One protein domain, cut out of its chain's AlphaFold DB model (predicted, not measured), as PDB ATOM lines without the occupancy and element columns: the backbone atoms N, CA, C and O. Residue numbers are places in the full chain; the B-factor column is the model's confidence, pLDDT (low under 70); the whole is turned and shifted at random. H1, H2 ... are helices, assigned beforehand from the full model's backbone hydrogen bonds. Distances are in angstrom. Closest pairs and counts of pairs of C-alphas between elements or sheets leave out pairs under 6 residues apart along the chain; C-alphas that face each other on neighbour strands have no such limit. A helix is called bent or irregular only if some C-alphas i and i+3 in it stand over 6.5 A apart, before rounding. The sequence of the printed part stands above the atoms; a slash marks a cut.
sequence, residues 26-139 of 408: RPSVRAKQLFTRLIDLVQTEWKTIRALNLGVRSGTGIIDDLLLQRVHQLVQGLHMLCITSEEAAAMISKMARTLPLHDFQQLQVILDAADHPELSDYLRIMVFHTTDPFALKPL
ATOM      1  N   ARG A  26     147.029 145.073 128.431       90.25
ATOM      2  CA  ARG A  26     146.132 144.001 127.982       90.25
ATOM      3  C   ARG A  26     145.433 143.348 129.189       90.25
ATOM      4  O   ARG A  26     146.083 143.189 130.228       90.25
ATOM      5  N   PRO A  27     144.160 142.920 129.066       89.62
ATOM      6  CA  PRO A  27     143.415 142.289 130.161       89.62
ATOM      7  C   PRO A  27     144.144 141.096 130.791       89.62
ATOM      8  O   PRO A  27     144.237 141.010 132.012       89.62
ATOM      9  N   SER A  28     144.761 140.242 129.970       91.19
ATOM     10  CA  SER A  28     145.567 139.095 130.416       91.19
ATOM     11  C   SER A  28     146.772 139.485 131.284       91.19
ATOM     12  O   SER A  28     147.085 138.806 132.262       91.19
ATOM     13  N   VAL A  29     147.427 140.611 130.981       94.25
ATOM     14  CA  VAL A  29     148.551 141.132 131.780       94.25
ATOM     15  C   VAL A  29     148.053 141.653 133.125       94.25
ATOM     16  O   VAL A  29     148.663 141.376 134.155       94.25
ATOM     17  N   ARG A  30     146.922 142.368 133.131       94.12
ATOM     18  CA  ARG A  30     146.307 142.877 134.364       94.12
ATOM     19  C   ARG A  30     145.830 141.735 135.265       94.12
ATOM     20  O   ARG A  30     146.080 141.770 136.465       94.12
ATOM     21  N   ALA A  31     145.217 140.708 134.681       94.19
ATOM     22  CA  ALA A  31     144.790 139.498 135.373       94.19
ATOM     23  C   ALA A  31     145.969 138.786 136.050       94.19
ATOM     24  O   ALA A  31     145.917 138.516 137.246       94.19
ATOM     25  N   LYS A  32     147.076 138.592 135.318       95.88
ATOM     26  CA  LYS A  32     148.319 138.039 135.871       95.88
ATOM     27  C   LYS A  32     148.843 138.862 137.051       95.88
ATOM     28  O   LYS A  32     149.198 138.293 138.074       95.88
ATOM     29  N   GLN A  33     148.878 140.191 136.929       96.19
ATOM     30  CA  GLN A  33     149.353 141.071 138.002       96.19
ATOM     31  C   GLN A  33     148.493 140.977 139.265       96.19
ATOM     32  O   GLN A  33     149.040 140.912 140.364       96.19
ATOM     33  N   LEU A  34     147.163 140.980 139.122       95.81
ATOM     34  CA  LEU A  34     146.254 140.840 140.261       95.81
ATOM     35  C   LEU A  34     146.378 139.460 140.906       95.81
ATOM     36  O   LEU A  34     146.469 139.381 142.126       95.81
ATOM     37  N   PHE A  35     146.454 138.402 140.097       96.19
ATOM     38  CA  PHE A  35     146.604 137.038 140.593       96.19
ATOM     39  C   PHE A  35     147.911 136.864 141.371       96.19
ATOM     40  O   PHE A  35     147.883 136.379 142.492       96.19
ATOM     41  N   THR A  36     149.046 137.322 140.828       96.75
ATOM     42  CA  THR A  36     150.332 137.271 141.539       96.75
ATOM     43  C   THR A  36     150.270 138.038 142.855       96.75
ATOM     44  O   THR A  36     150.622 137.484 143.883       96.75
ATOM     45  N   ARG A  37     149.729 139.265 142.860       96.38
ATOM     46  CA  ARG A  37     149.585 140.050 144.100       96.38
ATOM     47  C   ARG A  37     148.706 139.370 145.142       96.38
ATOM     48  O   ARG A  37     148.971 139.522 146.329       96.38
ATOM     49  N   LEU A  38     147.647 138.691 144.703       95.19
ATOM     50  CA  LEU A  38     146.774 137.940 145.594       95.19
ATOM     51  C   LEU A  38     147.537 136.765 146.203       95.19
ATOM     52  O   LEU A  38     147.539 136.639 147.419       95.19
ATOM     53  N   ILE A  39     148.231 135.967 145.388       95.69
ATOM     54  CA  ILE A  39     149.036 134.833 145.861       95.69
ATOM     55  C   ILE A  39     150.144 135.280 146.812       95.69
ATOM     56  O   ILE A  39     150.286 134.681 147.872       95.69
ATOM     57  N   ASP A  40     150.873 136.345 146.481       95.56
ATOM     58  CA  ASP A  40     151.914 136.891 147.355       95.56
ATOM     59  C   ASP A  40     151.321 137.261 148.721       95.56
ATOM     60  O   ASP A  40     151.867 136.896 149.757       95.56
ATOM     61  N   LEU A  41     150.160 137.925 148.725       93.50
ATOM     62  CA  LEU A  41     149.455 138.308 149.946       93.50
ATOM     63  C   LEU A  41     148.972 137.084 150.738       93.50
ATOM     64  O   LEU A  41     149.104 137.070 151.959       93.50
ATOM     65  N   VAL A  42     148.453 136.050 150.063       90.81
ATOM     66  CA  VAL A  42     148.090 134.779 150.709       90.81
ATOM     67  C   VAL A  42     149.321 134.177 151.377       90.81
ATOM     68  O   VAL A  42     149.273 133.849 152.553       90.81
ATOM     69  N   GLN A  43     150.446 134.082 150.671       91.81
ATOM     70  CA  GLN A  43     151.657 133.455 151.197       91.81
ATOM     71  C   GLN A  43     152.254 134.217 152.387       91.81
ATOM     72  O   GLN A  43     152.712 133.584 153.341       91.81
ATOM     73  N   THR A  44     152.240 135.553 152.366       92.06
ATOM     74  CA  THR A  44     152.811 136.362 153.454       92.06
ATOM     75  C   THR A  44     151.888 136.453 154.665       92.06
ATOM     76  O   THR A  44     152.358 136.351 155.794       92.06
ATOM     77  N   GLU A  45     150.581 136.607 154.444       90.25
ATOM     78  CA  GLU A  45     149.615 136.952 155.496       90.25
ATOM     79  C   GLU A  45     148.620 135.827 155.817       90.25
ATOM     80  O   GLU A  45     147.668 136.051 156.561       90.25
ATOM     81  N   TRP A  46     148.816 134.598 155.316       87.56
ATOM     82  CA  TRP A  46     147.864 133.489 155.513       87.56
ATOM     83  C   TRP A  46     147.446 133.296 156.972       87.56
ATOM     84  O   TRP A  46     146.274 133.068 157.263       87.56
ATOM     85  N   LYS A  47     148.404 133.365 157.904       85.12
ATOM     86  CA  LYS A  47     148.126 133.167 159.334       85.12
ATOM     87  C   LYS A  47     147.198 134.253 159.873       85.12
ATOM     88  O   LYS A  47     146.266 133.919 160.599       85.12
ATOM     89  N   THR A  48     147.444 135.502 159.487       84.25
ATOM     90  CA  THR A  48     146.625 136.668 159.829       84.25
ATOM     91  C   THR A  48     145.230 136.509 159.224       84.25
ATOM     92  O   THR A  48     144.246 136.484 159.951       84.25
ATOM     93  N   ILE A  49     145.146 136.245 157.916       81.31
ATOM     94  CA  ILE A  49     143.882 136.073 157.178       81.31
ATOM     95  C   ILE A  49     143.044 134.923 157.740       81.31
ATOM     96  O   ILE A  49     141.831 135.038 157.842       81.31
ATOM     97  N   ARG A  50     143.671 133.807 158.126       82.00
ATOM     98  CA  ARG A  50     142.969 132.654 158.700       82.00
ATOM     99  C   ARG A  50     142.489 132.909 160.130       82.00
ATOM    100  O   ARG A  50     141.472 132.350 160.528       82.00
ATOM    101  N   ALA A  51     143.251 133.668 160.919       77.88
ATOM    102  CA  ALA A  51     142.884 134.022 162.290       77.88
ATOM    103  C   ALA A  51     141.746 135.049 162.322       77.88
ATOM    104  O   ALA A  51     140.913 135.020 163.232       77.88
ATOM    105  N   LEU A  52     141.683 135.898 161.297       71.62
ATOM    106  CA  LEU A  52     140.521 136.701 160.975       71.62
ATOM    107  C   LEU A  52     139.415 135.753 160.524       71.62
ATOM    108  O   LEU A  52     139.255 135.453 159.348       71.62
ATOM    109  N   ASN A  53     138.648 135.237 161.483       62.91
ATOM    110  CA  ASN A  53     137.345 134.672 161.173       62.91
ATOM    111  C   ASN A  53     136.602 135.758 160.396       62.91
ATOM    112  O   ASN A  53     136.182 136.742 160.994       62.91
ATOM    113  N   LEU A  54     136.452 135.592 159.082       62.19
ATOM    114  CA  LEU A  54     135.899 136.597 158.165       62.19
ATOM    115  C   LEU A  54     134.458 137.038 158.517       62.19
ATOM    116  O   LEU A  54     133.910 137.923 157.874       62.19
ATOM    117  N   GLY A  55     133.862 136.469 159.575       53.91
ATOM    118  CA  GLY A  55     132.590 136.875 160.175       53.91
ATOM    119  C   GLY A  55     132.644 137.412 161.617       53.91
ATOM    120  O   GLY A  55     131.587 137.714 162.160       53.91
ATOM    121  N   VAL A  56     133.809 137.541 162.271       55.16
ATOM    122  CA  VAL A  56     133.918 138.038 163.661       55.16
ATOM    123  C   VAL A  56     134.849 139.247 163.712       55.16
ATOM    124  O   VAL A  56     136.069 139.110 163.718       55.16
ATOM    125  N   ARG A  57     134.262 140.447 163.775       57.06
ATOM    126  CA  ARG A  57     134.992 141.711 163.944       57.06
ATOM    127  C   ARG A  57     135.591 141.780 165.351       57.06
ATOM    128  O   ARG A  57     134.900 142.152 166.298       57.06
ATOM    129  N   SER A  58     136.859 141.411 165.520       53.41
ATOM    130  CA  SER A  58     137.568 141.702 166.767       53.41
ATOM    131  C   SER A  58     137.855 143.201 166.853       53.41
ATOM    132  O   SER A  58     138.358 143.785 165.903       53.41
ATOM    133  N   GLY A  59     137.572 143.826 168.001       54.81
ATOM    134  CA  GLY A  59     137.786 145.266 168.247       54.81
ATOM    135  C   GLY A  59     139.248 145.741 168.202       54.81
ATOM    136  O   GLY A  59     139.531 146.910 168.444       54.81
ATOM    137  N   THR A  60     140.182 144.850 167.889       57.12
ATOM    138  CA  THR A  60     141.556 145.152 167.497       57.12
ATOM    139  C   THR A  60     141.678 144.954 165.994       57.12
ATOM    140  O   THR A  60     141.484 143.835 165.534       57.12
ATOM    141  N   GLY A  61     142.067 145.994 165.258       59.72
ATOM    142  CA  GLY A  61     142.728 145.780 163.972       59.72
ATOM    143  C   GLY A  61     142.181 146.587 162.806       59.72
ATOM    144  O   GLY A  61     141.757 146.017 161.815       59.72
ATOM    145  N   ILE A  62     142.333 147.915 162.831       74.88
ATOM    146  CA  ILE A  62     142.263 148.727 161.596       74.88
ATOM    147  C   ILE A  62     143.155 148.111 160.494       74.88
ATOM    148  O   ILE A  62     142.828 148.153 159.314       74.88
ATOM    149  N   ILE A  63     144.283 147.509 160.887       79.31
ATOM    150  CA  ILE A  63     145.207 146.800 159.993       79.31
ATOM    151  C   ILE A  63     144.550 145.558 159.375       79.31
ATOM    152  O   ILE A  63     144.714 145.317 158.179       79.31
ATOM    153  N   ASP A  64     143.790 144.808 160.166       81.88
ATOM    154  CA  ASP A  64     143.098 143.602 159.723       81.88
ATOM    155  C   ASP A  64     141.966 143.947 158.752       81.88
ATOM    156  O   ASP A  64     141.879 143.362 157.675       81.88
ATOM    157  N   ASP A  65     141.184 144.986 159.052       83.44
ATOM    158  CA  ASP A  65     140.155 145.502 158.144       83.44
ATOM    159  C   ASP A  65     140.753 145.971 156.807       83.44
ATOM    160  O   ASP A  65     140.211 145.676 155.740       83.44
ATOM    161  N   LEU A  66     141.904 146.655 156.832       87.06
ATOM    162  CA  LEU A  66     142.610 147.074 155.615       87.06
ATOM    163  C   LEU A  66     143.133 145.879 154.808       87.06
ATOM    164  O   LEU A  66     143.097 145.905 153.572       87.06
ATOM    165  N   LEU A  67     143.617 144.832 155.480       87.88
ATOM    166  CA  LEU A  67     144.057 143.602 154.828       87.88
ATOM    167  C   LEU A  67     142.878 142.904 154.143       87.88
ATOM    168  O   LEU A  67     142.985 142.549 152.967       87.88
ATOM    169  N   LEU A  68     141.743 142.775 154.833       87.19
ATOM    170  CA  LEU A  68     140.519 142.198 154.279       87.19
ATOM    171  C   LEU A  68     139.985 143.016 153.107       87.19
ATOM    172  O   LEU A  68     139.696 142.465 152.044       87.19
ATOM    173  N   GLN A  69     139.936 144.340 153.245       89.94
ATOM    174  CA  GLN A  69     139.527 145.230 152.163       89.94
ATOM    175  C   GLN A  69     140.426 145.057 150.934       89.94
ATOM    176  O   GLN A  69     139.941 145.006 149.802       89.94
ATOM    177  N   ARG A  70     141.741 144.915 151.138       92.44
ATOM    178  CA  ARG A  70     142.693 144.661 150.054       92.44
ATOM    179  C   ARG A  70     142.459 143.302 149.393       92.44
ATOM    180  O   ARG A  70     142.517 143.229 148.165       92.44
ATOM    181  N   VAL A  71     142.188 142.252 150.169       92.19
ATOM    182  CA  VAL A  71     141.819 140.926 149.642       92.19
ATOM    183  C   VAL A  71     140.567 141.041 148.775       92.19
ATOM    184  O   VAL A  71     140.624 140.686 147.598       92.19
ATOM    185  N   HIS A  72     139.484 141.623 149.296       92.38
ATOM    186  CA  HIS A  72     138.236 141.805 148.551       92.38
ATOM    187  C   HIS A  72     138.447 142.586 147.251       92.38
ATOM    188  O   HIS A  72     138.001 142.146 146.197       92.38
ATOM    189  N   GLN A  73     139.192 143.696 147.275       94.56
ATOM    190  CA  GLN A  73     139.472 144.482 146.067       94.56
ATOM    191  C   GLN A  73     140.228 143.681 144.999       94.56
ATOM    192  O   GLN A  73     139.937 143.797 143.804       94.56
ATOM    193  N   LEU A  74     141.215 142.875 145.409       95.50
ATOM    194  CA  LEU A  74     141.969 142.027 144.487       95.50
ATOM    195  C   LEU A  74     141.081 140.929 143.902       95.50
ATOM    196  O   LEU A  74     141.094 140.741 142.683       95.50
ATOM    197  N   VAL A  75     140.303 140.242 144.741       95.56
ATOM    198  CA  VAL A  75     139.417 139.153 144.314       95.56
ATOM    199  C   VAL A  75     138.309 139.679 143.408       95.56
ATOM    200  O   VAL A  75     138.140 139.157 142.309       95.56
ATOM    201  N   GLN A  76     137.624 140.755 143.793       95.00
ATOM    202  CA  GLN A  76     136.578 141.381 142.987       95.00
ATOM    203  C   GLN A  76     137.127 141.853 141.636       95.00
ATOM    204  O   GLN A  76     136.536 141.596 140.585       95.00
ATOM    205  N   GLY A  77     138.295 142.506 141.634       94.38
ATOM    206  CA  GLY A  77     138.952 142.937 140.402       94.38
ATOM    207  C   GLY A  77     139.306 141.762 139.488       94.38
ATOM    208  O   GLY A  77     139.156 141.855 138.268       94.38
ATOM    209  N   LEU A  78     139.742 140.646 140.069       95.25
ATOM    210  CA  LEU A  78     140.062 139.426 139.338       95.25
ATOM    211  C   LEU A  78     138.803 138.750 138.781       95.25
ATOM    212  O   LEU A  78     138.771 138.397 137.604       95.25
ATOM    213  N   HIS A  79     137.750 138.653 139.590       93.75
ATOM    214  CA  HIS A  79     136.445 138.115 139.217       93.75
ATOM    215  C   HIS A  79     135.845 138.888 138.033       93.75
ATOM    216  O   HIS A  79     135.509 138.297 137.006       93.75
ATOM    217  N   MET A  80     135.817 140.222 138.109       94.69
ATOM    218  CA  MET A  80     135.323 141.070 137.020       94.69
ATOM    219  C   MET A  80     136.137 140.907 135.731       94.69
ATOM    220  O   MET A  80     135.566 140.895 134.638       94.69
ATOM    221  N   LEU A  81     137.461 140.750 135.818       93.56
ATOM    222  CA  LEU A  81     138.290 140.487 134.636       93.56
ATOM    223  C   LEU A  81     137.997 139.119 134.016       93.56
ATOM    224  O   LEU A  81     137.925 139.028 132.792       93.56
ATOM    225  N   CYS A  82     137.794 138.083 134.832       93.62
ATOM    226  CA  CYS A  82     137.425 136.753 134.347       93.62
ATOM    227  C   CYS A  82     136.074 136.749 133.623       93.62
ATOM    228  O   CYS A  82     135.927 136.053 132.625       93.62
ATOM    229  N   ILE A  83     135.099 137.528 134.101       91.38
ATOM    230  CA  ILE A  83     133.787 137.643 133.445       91.38
ATOM    231  C   ILE A  83     133.895 138.411 132.127       91.38
ATOM    232  O   ILE A  83     133.289 138.029 131.130       91.38
ATOM    233  N   THR A  84     134.634 139.521 132.129       90.81
ATOM    234  CA  THR A  84     134.657 140.459 130.995       90.81
ATOM    235  C   THR A  84     135.595 140.038 129.869       90.81
ATOM    236  O   THR A  84     135.419 140.487 128.737       90.81
ATOM    237  N   SER A  85     136.603 139.207 130.146       92.69
ATOM    238  CA  SER A  85     137.622 138.827 129.170       92.69
ATOM    239  C   SER A  85     137.998 137.351 129.276       92.69
ATOM    240  O   SER A  85     138.580 136.901 130.263       92.69
ATOM    241  N   GLU A  86     137.765 136.613 128.190       91.19
ATOM    242  CA  GLU A  86     138.163 135.207 128.077       91.19
ATOM    243  C   GLU A  86     139.687 135.027 128.188       91.19
ATOM    244  O   GLU A  86     140.164 134.116 128.862       91.19
ATOM    245  N   GLU A  87     140.475 135.945 127.612       92.06
ATOM    246  CA  GLU A  87     141.939 135.914 127.722       92.06
ATOM    247  C   GLU A  87     142.421 136.014 129.177       92.06
ATOM    248  O   GLU A  87     143.421 135.394 129.551       92.06
ATOM    249  N   ALA A  88     141.731 136.805 130.004       92.38
ATOM    250  CA  ALA A  88     142.035 136.931 131.425       92.38
ATOM    251  C   ALA A  88     141.710 135.631 132.174       92.38
ATOM    252  O   ALA A  88     142.564 135.126 132.905       92.38
ATOM    253  N   ALA A  89     140.528 135.056 131.932       92.25
ATOM    254  CA  ALA A  89     140.107 133.789 132.529       92.25
ATOM    255  C   ALA A  89     141.048 132.627 132.150       92.25
ATOM    256  O   ALA A  89     141.475 131.848 133.009       92.25
ATOM    257  N   ALA A  90     141.461 132.555 130.880       90.25
ATOM    258  CA  ALA A  90     142.421 131.571 130.390       90.25
ATOM    259  C   ALA A  90     143.806 131.735 131.042       90.25
ATOM    260  O   ALA A  90     144.430 130.745 131.438       90.25
ATOM    261  N   MET A  91     144.283 132.976 131.197       94.88
ATOM    262  CA  MET A  91     145.555 133.263 131.867       94.88
ATOM    263  C   MET A  91     145.528 132.839 133.339       94.88
ATOM    264  O   MET A  91     146.456 132.176 133.802       94.88
ATOM    265  N   ILE A  92     144.460 133.177 134.060       95.25
ATOM    266  CA  ILE A  92     144.303 132.827 135.476       95.25
ATOM    267  C   ILE A  92     144.213 131.311 135.647       95.25
ATOM    268  O   ILE A  92     144.908 130.755 136.488       95.25
ATOM    269  N   SER A  93     143.451 130.622 134.797       93.00
ATOM    270  CA  SER A  93     143.388 129.154 134.799       93.00
ATOM    271  C   SER A  93     144.756 128.511 134.587       93.00
ATOM    272  O   SER A  93     145.105 127.536 135.254       93.00
ATOM    273  N   LYS A  94     145.559 129.060 133.667       94.19
ATOM    274  CA  LYS A  94     146.926 128.591 133.427       94.19
ATOM    275  C   LYS A  94     147.801 128.771 134.668       94.19
ATOM    276  O   LYS A  94     148.531 127.850 135.015       94.19
ATOM    277  N   MET A  95     147.719 129.923 135.331       96.06
ATOM    278  CA  MET A  95     148.483 130.195 136.552       96.06
ATOM    279  C   MET A  95     148.031 129.321 137.725       96.06
ATOM    280  O   MET A  95     148.869 128.768 138.433       96.06
ATOM    281  N   ALA A  96     146.724 129.126 137.889       94.38
ATOM    282  CA  ALA A  96     146.159 128.288 138.939       94.38
ATOM    283  C   ALA A  96     146.642 126.832 138.850       94.38
ATOM    284  O   ALA A  96     146.980 126.237 139.864       94.38
ATOM    285  N   ARG A  97     146.775 126.281 137.635       92.56
ATOM    286  CA  ARG A  97     147.329 124.929 137.419       92.56
ATOM    287  C   ARG A  97     148.803 124.789 137.795       92.56
ATOM    288  O   ARG A  97     149.258 123.676 138.020       92.56
ATOM    289  N   THR A  98     149.552 125.890 137.799       93.56
ATOM    290  CA  THR A  98     150.977 125.888 138.166       93.56
ATOM    291  C   THR A  98     151.215 126.100 139.657       93.56
ATOM    292  O   THR A  98     152.353 125.977 140.101       93.56
ATOM    293  N   LEU A  99     150.174 126.428 140.429       92.56
ATOM    294  CA  LEU A  99     150.308 126.629 141.866       92.56
ATOM    295  C   LEU A  99     150.511 125.296 142.600       92.56
ATOM    296  O   LEU A  99     149.903 124.288 142.229       92.56
ATOM    297  N   PRO A 100     151.309 125.289 143.683       92.50
ATOM    298  CA  PRO A 100     151.319 124.185 144.628       92.50
ATOM    299  C   PRO A 100     149.913 123.917 145.174       92.50
ATOM    300  O   PRO A 100     149.150 124.845 145.438       92.50
ATOM    301  N   LEU A 101     149.590 122.639 145.401       89.12
ATOM    302  CA  LEU A 101     148.274 122.212 145.895       89.12
ATOM    303  C   LEU A 101     147.863 122.947 147.179       89.12
ATOM    304  O   LEU A 101     146.719 123.366 147.317       89.12
ATOM    305  N   HIS A 102     148.810 123.114 148.101       90.19
ATOM    306  CA  HIS A 102     148.598 123.817 149.360       90.19
ATOM    307  C   HIS A 102     148.154 125.272 149.138       90.19
ATOM    308  O   HIS A 102     147.123 125.687 149.658       90.19
ATOM    309  N   ASP A 103     148.878 126.022 148.308       92.06
ATOM    310  CA  ASP A 103     148.580 127.431 148.029       92.06
ATOM    311  C   ASP A 103     147.265 127.576 147.257       92.06
ATOM    312  O   ASP A 103     146.499 128.514 147.473       92.06
ATOM    313  N   PHE A 104     146.959 126.608 146.388       92.75
ATOM    314  CA  PHE A 104     145.683 126.552 145.688       92.75
ATOM    315  C   PHE A 104     144.500 126.358 146.649       92.75
ATOM    316  O   PHE A 104     143.490 127.046 146.522       92.75
ATOM    317  N   GLN A 105     144.622 125.471 147.640       90.69
ATOM    318  CA  GLN A 105     143.587 125.271 148.661       90.69
ATOM    319  C   GLN A 105     143.383 126.526 149.520       90.69
ATOM    320  O   GLN A 105     142.248 126.905 149.802       90.69
ATOM    321  N   GLN A 106     144.469 127.202 149.902       91.56
ATOM    322  CA  GLN A 106     144.394 128.472 150.629       91.56
ATOM    323  C   GLN A 106     143.689 129.556 149.814       91.56
ATOM    324  O   GLN A 106     142.828 130.266 150.335       91.56
ATOM    325  N   LEU A 107     144.014 129.646 148.521       93.44
ATOM    326  CA  LEU A 107     143.345 130.548 147.596       93.44
ATOM    327  C   LEU A 107     141.839 130.265 147.543       93.44
ATOM    328  O   LEU A 107     141.063 131.206 147.635       93.44
ATOM    329  N   GLN A 108     141.416 129.003 147.433       91.75
ATOM    330  CA  GLN A 108     139.990 128.651 147.399       91.75
ATOM    331  C   GLN A 108     139.242 129.131 148.644       91.75
ATOM    332  O   GLN A 108     138.199 129.761 148.514       91.75
ATOM    333  N   VAL A 109     139.812 128.914 149.835       89.75
ATOM    334  CA  VAL A 109     139.219 129.390 151.095       89.75
ATOM    335  C   VAL A 109     139.062 130.911 151.095       89.75
ATOM    336  O   VAL A 109     138.027 131.419 151.513       89.75
ATOM    337  N   ILE A 110     140.064 131.640 150.598       91.12
ATOM    338  CA  ILE A 110     140.009 133.105 150.511       91.12
ATOM    339  C   ILE A 110     138.968 133.570 149.494       91.12
ATOM    340  O   ILE A 110     138.258 134.530 149.761       91.12
ATOM    341  N   LEU A 111     138.862 132.909 148.340       92.56
ATOM    342  CA  LEU A 111     137.866 133.248 147.324       92.56
ATOM    343  C   LEU A 111     136.440 133.022 147.834       92.56
ATOM    344  O   LEU A 111     135.584 133.880 147.630       92.56
ATOM    345  N   ASP A 112     136.206 131.903 148.519       89.56
ATOM    346  CA  ASP A 112     134.902 131.574 149.098       89.56
ATOM    347  C   ASP A 112     134.515 132.583 150.180       89.56
ATOM    348  O   ASP A 112     133.380 133.045 150.230       89.56
ATOM    349  N   ALA A 113     135.470 132.958 151.027       86.44
ATOM    350  CA  ALA A 113     135.209 133.850 152.140       86.44
ATOM    351  C   ALA A 113     135.256 135.345 151.772       86.44
ATOM    352  O   ALA A 113     134.828 136.180 152.560       86.44
ATOM    353  N   ALA A 114     135.726 135.681 150.567       88.69
ATOM    354  CA  ALA A 114     135.606 137.009 149.972       88.69
ATOM    355  C   ALA A 114     134.300 137.192 149.165       88.69
ATOM    356  O   ALA A 114     134.222 138.122 148.363       88.69
ATOM    357  N   ASP A 115     133.312 136.306 149.348       88.50
ATOM    358  CA  ASP A 115     132.024 136.269 148.638       88.50
ATOM    359  C   ASP A 115     132.136 136.073 147.115       88.50
ATOM    360  O   ASP A 115     131.337 136.593 146.335       88.50
ATOM    361  N   HIS A 116     133.122 135.290 146.666       91.12
ATOM    362  CA  HIS A 116     133.290 134.929 145.253       91.12
ATOM    363  C   HIS A 116     133.426 133.408 145.027       91.12
ATOM    364  O   HIS A 116     134.395 132.956 144.390       91.12
ATOM    365  N   PRO A 117     132.458 132.593 145.495       89.38
ATOM    366  CA  PRO A 117     132.503 131.135 145.371       89.38
ATOM    367  C   PRO A 117     132.495 130.654 143.912       89.38
ATOM    368  O   PRO A 117     133.054 129.607 143.596       89.38
ATOM    369  N   GLU A 118     131.944 131.429 142.977       90.19
ATOM    370  CA  GLU A 118     131.889 131.046 141.560       90.19
ATOM    371  C   GLU A 118     133.276 131.043 140.918       90.19
ATOM    372  O   GLU A 118     133.568 130.233 140.036       90.19
ATOM    373  N   LEU A 119     134.147 131.949 141.366       92.31
ATOM    374  CA  LEU A 119     135.534 131.998 140.923       92.31
ATOM    375  C   LEU A 119     136.336 130.839 141.531       92.31
ATOM    376  O   LEU A 119     137.134 130.222 140.826       92.31
ATOM    377  N   SER A 120     136.090 130.513 142.802       93.44
ATOM    378  CA  SER A 120     136.660 129.335 143.474       93.44
ATOM    379  C   SER A 120     136.291 128.040 142.742       93.44
ATOM    380  O   SER A 120     137.173 127.251 142.386       93.44
ATOM    381  N   ASP A 121     135.008 127.866 142.417       88.38
ATOM    382  CA  ASP A 121     134.486 126.712 141.683       88.38
ATOM    383  C   ASP A 121     135.026 126.652 140.249       88.38
ATOM    384  O   ASP A 121     135.477 125.593 139.804       88.38
ATOM    385  N   TYR A 122     135.067 127.783 139.533       91.75
ATOM    386  CA  TYR A 122     135.676 127.856 138.202       91.75
ATOM    387  C   TYR A 122     137.123 127.352 138.227       91.75
ATOM    388  O   TYR A 122     137.498 126.481 137.438       91.75
ATOM    389  N   LEU A 123     137.943 127.845 139.161       92.25
ATOM    390  CA  LEU A 123     139.332 127.405 139.277       92.25
ATOM    391  C   LEU A 123     139.433 125.934 139.676       92.25
ATOM    392  O   LEU A 123     140.283 125.221 139.141       92.25
ATOM    393  N   ARG A 124     138.548 125.454 140.555       89.25
ATOM    394  CA  ARG A 124     138.486 124.043 140.955       89.25
ATOM    395  C   ARG A 124     138.240 123.131 139.758       89.25
ATOM    396  O   ARG A 124     139.002 122.192 139.543       89.25
ATOM    397  N   ILE A 125     137.253 123.452 138.925       88.19
ATOM    398  CA  ILE A 125     136.961 122.716 137.688       88.19
ATOM    399  C   ILE A 125     138.170 122.778 136.744       88.19
ATOM    400  O   ILE A 125     138.557 121.777 136.134       88.19
ATOM    401  N   MET A 126     138.814 123.940 136.636       88.81
ATOM    402  CA  MET A 126     139.946 124.122 135.730       88.81
ATOM    403  C   MET A 126     141.211 123.373 136.155       88.81
ATOM    404  O   MET A 126     141.984 122.995 135.267       88.81
ATOM    405  N   VAL A 127     141.413 123.156 137.458       88.06
ATOM    406  CA  VAL A 127     142.575 122.459 138.030       88.06
ATOM    407  C   VAL A 127     142.299 120.972 138.251       88.06
ATOM    408  O   VAL A 127     143.077 120.146 137.783       88.06
ATOM    409  N   PHE A 128     141.197 120.620 138.920       84.19
ATOM    410  CA  PHE A 128     140.895 119.241 139.318       84.19
ATOM    411  C   PHE A 128     139.876 118.521 138.441       84.19
ATOM    412  O   PHE A 128     139.719 117.309 138.577       84.19
ATOM    413  N   HIS A 129     139.191 119.246 137.553       82.56
ATOM    414  CA  HIS A 129     138.139 118.703 136.684       82.56
ATOM    415  C   HIS A 129     136.944 118.128 137.448       82.56
ATOM    416  O   HIS A 129     136.241 117.254 136.955       82.56
ATOM    417  N   THR A 130     136.688 118.660 138.639       78.62
ATOM    418  CA  THR A 130     135.523 118.334 139.462       78.62
ATOM    419  C   THR A 130     135.052 119.581 140.196       78.62
ATOM    420  O   THR A 130     135.801 120.547 140.369       78.62
ATOM    421  N   THR A 131     133.786 119.559 140.591       70.06
ATOM    422  CA  THR A 131     133.196 120.577 141.466       70.06
ATOM    423  C   THR A 131     133.337 120.213 142.945       70.06
ATOM    424  O   THR A 131     133.125 121.078 143.796       70.06
ATOM    425  N   ASP A 132     133.743 118.975 143.256       74.56
ATOM    426  CA  ASP A 132     133.891 118.480 144.623       74.56
ATOM    427  C   ASP A 132     134.946 119.299 145.390       74.56
ATOM    428  O   ASP A 132     136.130 119.256 145.032       74.56
ATOM    429  N   PRO A 133     134.564 120.034 146.454       68.75
ATOM    430  CA  PRO A 133     135.497 120.822 147.257       68.75
ATOM    431  C   PRO A 133     136.556 119.972 147.970       68.75
ATOM    432  O   PRO A 133     137.579 120.512 148.388       68.75
ATOM    433  N   PHE A 134     136.345 118.660 148.102       73.06
ATOM    434  CA  PHE A 134     137.283 117.741 148.749       73.06
ATOM    435  C   PHE A 134     138.197 117.009 147.762       73.06
ATOM    436  O   PHE A 134     138.940 116.106 148.156       73.06
ATOM    437  N   ALA A 135     138.188 117.394 146.485       72.50
ATOM    438  CA  ALA A 135     139.074 116.818 145.489       72.50
ATOM    439  C   ALA A 135     140.545 117.140 145.800       72.50
ATOM    440  O   ALA A 135     141.001 118.275 145.691       72.50
ATOM    441  N   LEU A 136     141.307 116.113 146.186       71.06
ATOM    442  CA  LEU A 136     142.733 116.236 146.524       71.06
ATOM    443  C   LEU A 136     143.665 115.915 145.353       71.06
ATOM    444  O   LEU A 136     144.858 116.209 145.408       71.06
ATOM    445  N   LYS A 137     143.146 115.266 144.309       71.81
ATOM    446  CA  LYS A 137     143.910 114.881 143.124       71.81
ATOM    447  C   LYS A 137     143.184 115.394 141.892       71.81
ATOM    448  O   LYS A 137     141.967 115.216 141.820       71.81
ATOM    449  N   PRO A 138     143.898 115.984 140.918       62.09
ATOM    450  CA  PRO A 138     143.287 116.256 139.634       62.09
ATOM    451  C   PRO A 138     142.834 114.925 139.056       62.09
ATOM    452  O   PRO A 138     143.644 114.002 138.933       62.09
ATOM    453  N   LEU A 139     141.531 114.809 138.770       57.78
ATOM    454  CA  LEU A 139     141.026 113.709 137.962       57.78
ATOM    455  C   LEU A 139     141.846 113.776 136.692       57.78
ATOM    456  O   LEU A 139     141.842 114.821 136.033       57.78
TER     457      LEU A 139
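What this domain is: This is residues 26 to 139 of the 408 residues of an uncharacterized protein of Chlamydomonas eustigma (UniProt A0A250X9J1). Long helices H1 and H2 lie side by side, opposite ways; H4, of the shorter hairpin H4-H5, crosses H1, with H3 between the hairpins along the chain. The printed part has 114 residues, five named helices, H1 to H5 in order, and no named strand: all helix. It is compact, radius of gyration of the C-alphas 14.0 A, spanning 41 by 34 by 21 A.

How they stand to each other: H1, residues 27 to 51, and H2, 62 to 84, touch as a hairpin, tilt 33 degrees, only just shallow; closest C-alphas Leu 34 and Leu 74, 6.1 A. H3, 86 to 98, touches H1 with closest C-alphas Ala 88 and Ser 28, 4.3 A. H4, 101 to 113, touches H1 about perpendicular, 88 degrees, closest C-alphas Leu 107 and Val 42, 7.1 A. H5, 117 to 128, touches H4 as a hairpin, closest C-alphas Ser 120 and Gln 108, 5.2 A. O i to N i+4 pairs are within hydrogen-bond range throughout H2, H4 and H5, 19 of 21 in H1, 8 of 9 in H3.

Where its parts are: H1 begins at C-alpha 27 (143.415, 142.289, 130.161), spans 33.2 A and is irregular, C-alphas 44 and 47 being 8.2 A apart. H2 spans 32.6 A; H5 ends at C-alpha 128 (140.895, 119.241, 139.318).

The domain as a whole: The printed part has no cut and no long link. Model pLDDT is under 70 at residues 53 to 61, 133 and 138 to 139.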